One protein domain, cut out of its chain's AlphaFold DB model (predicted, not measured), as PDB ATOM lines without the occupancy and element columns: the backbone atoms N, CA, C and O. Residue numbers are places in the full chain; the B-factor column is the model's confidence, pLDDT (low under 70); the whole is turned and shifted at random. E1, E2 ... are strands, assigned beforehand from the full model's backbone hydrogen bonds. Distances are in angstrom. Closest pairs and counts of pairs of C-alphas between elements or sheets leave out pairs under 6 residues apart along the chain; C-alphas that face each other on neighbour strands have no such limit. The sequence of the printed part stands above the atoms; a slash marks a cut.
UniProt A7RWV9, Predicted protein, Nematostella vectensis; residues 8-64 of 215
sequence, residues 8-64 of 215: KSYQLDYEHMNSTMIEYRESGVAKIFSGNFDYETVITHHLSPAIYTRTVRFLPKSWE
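What this domain is: This is residues 8 to 64 of the 215 residues of the protein "Predicted protein" of Nematostella vectensis (UniProt A7RWV9). With little regular structure, this is a narrow sheet of three antiparallel strands, from which a long loop, residues 24 to 55, runs to the end of the domain opposite the E1-E2 hairpin and folds back to E3. The printed part has 57 residues, 21 of them in E1, E2 and E3, in that order along the chain; the class is all strand, with sheet order E2, E1, E3. It is only just compact, close to loose, with a radius of gyration of the C-alphas of 12.3 A and spans of 37 by 20 by 17 A.

How they stand to each other: E1, residues 8 to 16, and E2, residues 20 to 23, form a hairpin; N 22 and O 14 are 2.8 A apart, within hydrogen-bond range. Residues 9 to 10 of E1 also pair, antiparallel, with residues 33 to 34. E3, residues 56 to 63, is antiparallel to E1 at 160 degrees; N 57 and O 13 are 2.8 A apart. E2 and E3 are only just apart, closest 8.4 A.

Where its parts are: E1 runs 26.5 A from C-alpha 8 at (16.648, 23.401, 52.245); E2 runs 10.1 A; E3 runs 19.8 A to C-alpha 63 at (17.381, 27.875, 50.755).

The domain as a whole: The C-alphas farthest apart, of Asn 18 and Asp 38, are 37.7 A apart. The printed part has no cut; the link E2 to E3 is long. Residues 17 to 19 have pLDDT under 70.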
ATOM      1  N   LYS A   8      17.805  24.258  51.916       97.25
ATOM      2  CA  LYS A   8      16.648  23.401  52.245       97.25
ATOM      3  C   LYS A   8      16.476  22.220  51.286       97.25
ATOM      4  O   LYS A   8      15.871  21.219  51.655       97.25
ATOM      5  N   SER A   9      17.030  22.289  50.075       98.12
ATOM      6  CA  SER A   9      17.155  21.128  49.180       98.12
ATOM      7  C   SER A   9      18.258  21.310  48.142       98.12
ATOM      8  O   SER A   9      18.556  22.438  47.739       98.12
ATOM      9  N   TYR A  10      18.859  20.207  47.693       98.25
ATOM     10  CA  TYR A  10      19.921  20.196  46.681       98.25
ATOM     11  C   TYR A  10      19.861  18.947  45.786       98.25
ATOM     12  O   TYR A  10      19.204  17.962  46.112       98.25
ATOM     13  N   GLN A  11      20.559  18.984  44.652       98.12
ATOM     14  CA  GLN A  11      20.918  17.802  43.856       98.12
ATOM     15  C   GLN A  11      22.439  17.599  43.877       98.12
ATOM     16  O   GLN A  11      23.178  18.488  44.308       98.12
ATOM     17  N   LEU A  12      22.901  16.451  43.384       97.75
ATOM     18  CA  LEU A  12      24.313  16.186  43.119       97.75
ATOM     19  C   LEU A  12      24.523  15.957  41.619       97.75
ATOM     20  O   LEU A  12      23.797  15.162  41.030       97.75
ATOM     21  N   ASP A  13      25.552  16.581  41.050       96.69
ATOM     22  CA  ASP A  13      26.167  16.131  39.795       96.69
ATOM     23  C   ASP A  13      27.520  15.482  40.110       96.69
ATOM     24  O   ASP A  13      28.227  15.925  41.020       96.69
ATOM     25  N   TYR A  14      27.937  14.492  39.323       93.94
ATOM     26  CA  TYR A  14      29.261  13.875  39.433       93.94
ATOM     27  C   TYR A  14      29.927  13.658  38.071       93.94
ATOM     28  O   TYR A  14      29.264  13.498  37.050       93.94
ATOM     29  N   GLU A  15      31.257  13.672  38.047       89.50
ATOM     30  CA  GLU A  15      32.039  13.408  36.838       89.50
ATOM     31  C   GLU A  15      32.044  11.908  36.516       89.50
ATOM     32  O   GLU A  15      32.379  11.091  37.380       89.50
ATOM     33  N   HIS A  16      31.724  11.542  35.273       80.75
ATOM     34  CA  HIS A  16      31.641  10.147  34.839       80.75
ATOM     35  C   HIS A  16      32.434   9.888  33.550       80.75
ATOM     36  O   HIS A  16      32.134  10.466  32.512       80.75
ATOM     37  N   MET A  17      33.408   8.969  33.623       67.00
ATOM     38  CA  MET A  17      34.257   8.401  32.549       67.00
ATOM     39  C   MET A  17      35.070   9.356  31.650       67.00
ATOM     40  O   MET A  17      36.239   9.079  31.401       67.00
ATOM     41  N   ASN A  18      34.487  10.438  31.135       62.47
ATOM     42  CA  ASN A  18      35.042  11.293  30.081       62.47
ATOM     43  C   ASN A  18      34.833  12.797  30.363       62.47
ATOM     44  O   ASN A  18      34.545  13.578  29.458       62.47
ATOM     45  N   SER A  19      34.954  13.189  31.634       65.88
ATOM     46  CA  SER A  19      34.849  14.571  32.139       65.88
ATOM     47  C   SER A  19      33.535  15.315  31.859       65.88
ATOM     48  O   SER A  19      33.426  16.515  32.116       65.88
ATOM     49  N   THR A  20      32.495  14.594  31.435       84.56
ATOM     50  CA  THR A  20      31.112  15.081  31.484       84.56
ATOM     51  C   THR A  20      30.577  14.950  32.912       84.56
ATOM     52  O   THR A  20      30.731  13.902  33.545       84.56
ATOM     53  N   MET A  21      29.936  16.006  33.417       92.62
ATOM     54  CA  MET A  21      29.166  15.947  34.663       92.62
ATOM     55  C   MET A  21      27.777  15.378  34.374       92.62
ATOM     56  O   MET A  21      27.122  15.831  33.435       92.62
ATOM     57  N   ILE A  22      27.326  14.416  35.176       93.69
ATOM     58  CA  ILE A  22      25.996  13.809  35.070       93.69
ATOM     59  C   ILE A  22      25.249  13.876  36.403       93.69
ATOM     60  O   ILE A  22      25.850  13.821  37.476       93.69
ATOM     61  N   GLU A  23      23.928  13.997  36.318       96.12
ATOM     62  CA  GLU A  23      23.022  14.106  37.463       96.12
ATOM     63  C   GLU A  23      22.951  12.790  38.258       96.12
ATOM     64  O   GLU A  23      22.816  11.704  37.686       96.12
ATOM     65  N   TYR A  24      22.977  12.882  39.588       96.94
ATOM     66  CA  TYR A  24      22.786  11.736  40.471       96.94
ATOM     67  C   TYR A  24      21.328  11.257  40.507       96.94
ATOM     68  O   TYR A  24      20.384  12.045  40.647       96.94
ATOM     69  N   ARG A  25      21.146   9.935  40.394       95.81
ATOM     70  CA  ARG A  25      19.839   9.297  40.213       95.81
ATOM     71  C   ARG A  25      19.673   8.053  41.073       95.81
ATOM     72  O   ARG A  25      20.554   7.202  41.122       95.81
ATOM     73  N   GLU A  26      18.489   7.919  41.658       92.12
ATOM     74  CA  GLU A  26      18.039   6.731  42.389       92.12
ATOM     75  C   GLU A  26      16.865   6.118  41.623       92.12
ATOM     76  O   GLU A  26      15.967   6.835  41.181       92.12
ATOM     77  N   SER A  27      16.884   4.801  41.396       90.25
ATOM     78  CA  SER A  27      15.865   4.097  40.590       90.25
ATOM     79  C   SER A  27      15.579   4.747  39.217       90.25
ATOM     80  O   SER A  27      14.457   4.718  38.721       90.25
ATOM     81  N   GLY A  28      16.598   5.369  38.608       90.50
ATOM     82  CA  GLY A  28      16.509   6.097  37.332       90.50
ATOM     83  C   GLY A  28      15.983   7.539  37.421       90.50
ATOM     84  O   GLY A  28      16.095   8.285  36.444       90.50
ATOM     85  N   VAL A  29      15.464   7.965  38.575       94.38
ATOM     86  CA  VAL A  29      14.868   9.291  38.806       94.38
ATOM     87  C   VAL A  29      15.907  10.266  39.368       94.38
ATOM     88  O   VAL A  29      16.729   9.897  40.204       94.38
ATOM     89  N   ALA A  30      15.855  11.522  38.918       95.38
ATOM     90  CA  ALA A  30      16.643  12.639  39.441       95.38
ATOM     91  C   ALA A  30      16.495  12.766  40.968       95.38
ATOM     92  O   ALA A  30      15.407  13.074  41.463       95.38
ATOM     93  N   LYS A  31      17.573  12.541  41.730       97.62
ATOM     94  CA  LYS A  31      17.500  12.583  43.196       97.62
ATOM     95  C   LYS A  31      17.634  14.016  43.703       97.62
ATOM     96  O   LYS A  31      18.685  14.643  43.572       97.62
ATOM     97  N   ILE A  32      16.569  14.511  44.331       97.81
ATOM     98  CA  ILE A  32      16.597  15.708  45.175       97.81
ATOM     99  C   ILE A  32      16.798  15.256  46.624       97.81
ATOM    100  O   ILE A  32      16.066  14.404  47.129       97.81
ATOM    101  N   PHE A  33      17.793  15.829  47.289       97.88
ATOM    102  CA  PHE A  33      18.075  15.633  48.705       97.88
ATOM    103  C   PHE A  33      17.431  16.749  49.527       97.88
ATOM    104  O   PHE A  33      17.533  17.929  49.173       97.88
ATOM    105  N   SER A  34      16.811  16.384  50.649       97.31
ATOM    106  CA  SER A  34      16.407  17.346  51.677       97.31
ATOM    107  C   SER A  34      17.652  17.918  52.355       97.31
ATOM    108  O   SER A  34      18.492  17.167  52.851       97.31
ATOM    109  N   GLY A  35      17.771  19.240  52.354       94.81
ATOM    110  CA  GLY A  35      18.788  19.966  53.107       94.81
ATOM    111  C   GLY A  35      18.346  20.228  54.548       94.81
ATOM    112  O   GLY A  35      17.434  19.582  55.063       94.81
ATOM    113  N   ASN A  36      19.002  21.190  55.191       96.38
ATOM    114  CA  ASN A  36      18.762  21.556  56.581       96.38
ATOM    115  C   ASN A  36      17.398  22.240  56.786       96.38
ATOM    116  O   ASN A  36      16.833  22.855  55.878       96.38
ATOM    117  N   PHE A  37      16.903  22.165  58.020       92.38
ATOM    118  CA  PHE A  37      15.749  22.921  58.522       92.38
ATOM    119  C   PHE A  37      16.143  23.976  59.578       92.38
ATOM    120  O   PHE A  37      15.292  24.741  60.021       92.38
ATOM    121  N   ASP A  38      17.424  24.020  59.952       88.88
ATOM    122  CA  ASP A  38      18.058  24.992  60.843       88.88
ATOM    123  C   ASP A  38      19.517  25.252  60.383       88.88
ATOM    124  O   ASP A  38      19.905  24.854  59.282       88.88
ATOM    125  N   TYR A  39      20.328  25.939  61.197       86.50
ATOM    126  CA  TYR A  39      21.709  26.323  60.867       86.50
ATOM    127  C   TYR A  39      22.811  25.474  61.555       86.50
ATOM    128  O   TYR A  39      24.001  25.706  61.305       86.50
ATOM    129  N   GLU A  40      22.456  24.482  62.383       84.44
ATOM    130  CA  GLU A  40      23.395  23.703  63.213       84.44
ATOM    131  C   GLU A  40      23.324  22.184  62.984       84.44
ATOM    132  O   GLU A  40      24.369  21.528  62.944       84.44
ATOM    133  N   THR A  41      22.125  21.622  62.805       89.69
ATOM    134  CA  THR A  41      21.874  20.179  62.714       89.69
ATOM    135  C   THR A  41      22.548  19.568  61.490       89.69
ATOM    136  O   THR A  41      22.282  19.949  60.347       89.69
ATOM    137  N   VAL A  42      23.392  18.560  61.718       91.81
ATOM    138  CA  VAL A  42      24.005  17.754  60.655       91.81
ATOM    139  C   VAL A  42      22.975  16.767  60.103       91.81
ATOM    140  O   VAL A  42      22.381  15.999  60.854       91.81
ATOM    141  N   ILE A  43      22.793  16.765  58.781       89.06
ATOM    142  CA  ILE A  43      21.936  15.813  58.065       89.06
ATOM    143  C   ILE A  43      22.809  14.951  57.156       89.06
ATOM    144  O   ILE A  43      23.596  15.468  56.364       89.06
ATOM    145  N   THR A  44      22.638  13.634  57.258       90.19
ATOM    146  CA  THR A  44      23.404  12.631  56.509       90.19
ATOM    147  C   THR A  44      22.503  11.930  55.498       90.19
ATOM    148  O   THR A  44      21.410  11.488  55.843       90.19
ATOM    149  N   HIS A  45      22.986  11.773  54.264       89.12
ATOM    150  CA  HIS A  45      22.328  10.988  53.216       89.12
ATOM    151  C   HIS A  45      23.265   9.886  52.724       89.12
ATOM    152  O   HIS A  45      24.428  10.152  52.423       89.12
ATOM    153  N   HIS A  46      22.753   8.663  52.608       85.88
ATOM    154  CA  HIS A  46      23.469   7.556  51.975       85.88
ATOM    155  C   HIS A  46      23.151   7.527  50.477       85.88
ATOM    156  O   HIS A  46      21.988   7.631  50.091       85.88
ATOM    157  N   LEU A  47      24.178   7.371  49.638       87.25
ATOM    158  CA  LEU A  47      24.021   7.253  48.189       87.25
ATOM    159  C   LEU A  47      23.807   5.780  47.814       87.25
ATOM    160  O   LEU A  47      24.689   4.950  48.035       87.25
ATOM    161  N   SER A  48      22.644   5.461  47.242       85.38
ATOM    162  CA  SER A  48      22.295   4.134  46.726       85.38
ATOM    163  C   SER A  48      21.646   4.273  45.337       85.38
ATOM    164  O   SER A  48      20.453   4.565  45.254       85.38
ATOM    165  N   PRO A  49      22.405   4.114  44.233       86.81
ATOM    166  CA  PRO A  49      23.762   3.561  44.144       86.81
ATOM    167  C   PRO A  49      24.862   4.503  44.659       86.81
ATOM    168  O   PRO A  49      24.709   5.724  44.640       86.81
ATOM    169  N   ALA A  50      26.001   3.943  45.066       86.62
ATOM    170  CA  ALA A  50      27.207   4.716  45.365       86.62
ATOM    171  C   ALA A  50      27.862   5.260  44.078       86.62
ATOM    172  O   ALA A  50      27.770   4.640  43.017       86.62
ATOM    173  N   ILE A  51      28.553   6.403  44.173       84.06
ATOM    174  CA  ILE A  51      29.238   7.047  43.041       84.06
ATOM    175  C   ILE A  51      30.756   6.834  43.091       84.06
ATOM    176  O   ILE A  51      31.388   7.010  44.129       84.06
ATOM    177  N   TYR A  52      31.346   6.515  41.938       78.69
ATOM    178  CA  TYR A  52      32.793   6.402  41.746       78.69
ATOM    179  C   TYR A  52      33.253   7.552  40.846       78.69
ATOM    180  O   TYR A  52      32.999   7.543  39.643       78.69
ATOM    181  N   THR A  53      33.881   8.575  41.428       79.00
ATOM    182  CA  THR A  53      34.219   9.815  40.714       79.00
ATOM    183  C   THR A  53      35.440  10.520  41.312       79.00
ATOM    184  O   THR A  53      35.893  10.185  42.405       79.00
ATOM    185  N   ARG A  54      35.962  11.520  40.593       80.25
ATOM    186  CA  ARG A  54      36.945  12.497  41.090       80.25
ATOM    187  C   ARG A  54      36.307  13.828  41.495       80.25
ATOM    188  O   ARG A  54      36.911  14.566  42.267       80.25
ATOM    189  N   THR A  55      35.109  14.124  40.988       85.00
ATOM    190  CA  THR A  55      34.497  15.453  41.066       85.00
ATOM    191  C   THR A  55      33.009  15.327  41.374       85.00
ATOM    192  O   THR A  55      32.266  14.719  40.605       85.00
ATOM    193  N   VAL A  56      32.562  15.945  42.468       92.44
ATOM    194  CA  VAL A  56      31.144  16.070  42.852       92.44
ATOM    195  C   VAL A  56      30.791  17.554  42.926       92.44
ATOM    196  O   VAL A  56      31.569  18.352  43.447       92.44
ATOM    197  N   ARG A  57      29.613  17.936  42.426       95.69
ATOM    198  CA  ARG A  57      29.031  19.272  42.606       95.69
ATOM    199  C   ARG A  57      27.739  19.159  43.398       95.69
ATOM    200  O   ARG A  57      26.811  18.473  42.980       95.69
ATOM    201  N   PHE A  58      27.665  19.890  44.503       97.19
ATOM    202  CA  PHE A  58      26.417  20.130  45.218       97.19
ATOM    203  C   PHE A  58      25.676  21.274  44.521       97.19
ATOM    204  O   PHE A  58      26.255  22.334  44.282       97.19
ATOM    205  N   LEU A  59      24.408  21.058  44.177       97.56
ATOM    206  CA  LEU A  59      23.575  22.006  43.440       97.56
ATOM    207  C   LEU A  59      22.356  22.408  44.285       97.56
ATOM    208  O   LEU A  59      21.328  21.730  44.201       97.56
ATOM    209  N   PRO A  60      22.434  23.484  45.091       97.94
ATOM    210  CA  PRO A  60      21.291  24.014  45.828       97.94
ATOM    211  C   PRO A  60      20.084  24.287  44.920       97.94
ATOM    212  O   PRO A  60      20.221  24.845  43.832       97.94
ATOM    213  N   LYS A  61      18.896  23.894  45.380       98.12
ATOM    214  CA  LYS A  61      17.605  24.080  44.691       98.12
ATOM    215  C   LYS A  61      16.631  24.937  45.501       98.12
ATOM    216  O   LYS A  61      15.778  25.593  44.916       98.12
ATOM    217  N   SER A  62      16.770  24.967  46.827       98.00
ATOM    218  CA  SER A  62      16.070  25.914  47.701       98.00
ATOM    219  C   SER A  62      16.888  26.220  48.959       98.00
ATOM    220  O   SER A  62      17.725  25.419  49.374       98.00
ATOM    221  N   TRP A  63      16.663  27.382  49.572       97.19
ATOM    222  CA  TRP A  63      17.381  27.875  50.755       97.19
ATOM    223  C   TRP A  63      16.505  28.837  51.566       97.19
ATOM    224  O   TRP A  63      15.422  29.217  51.116       97.19
ATOM    225  N   GLU A  64      16.924  29.178  52.786       94.25
ATOM    226  CA  GLU A  64      16.125  30.015  53.698       94.25
ATOM    227  C   GLU A  64      16.315  31.522  53.481       94.25
ATOM    228  O   GLU A  64      15.354  32.285  53.480       94.25
TER     229      GLU A  64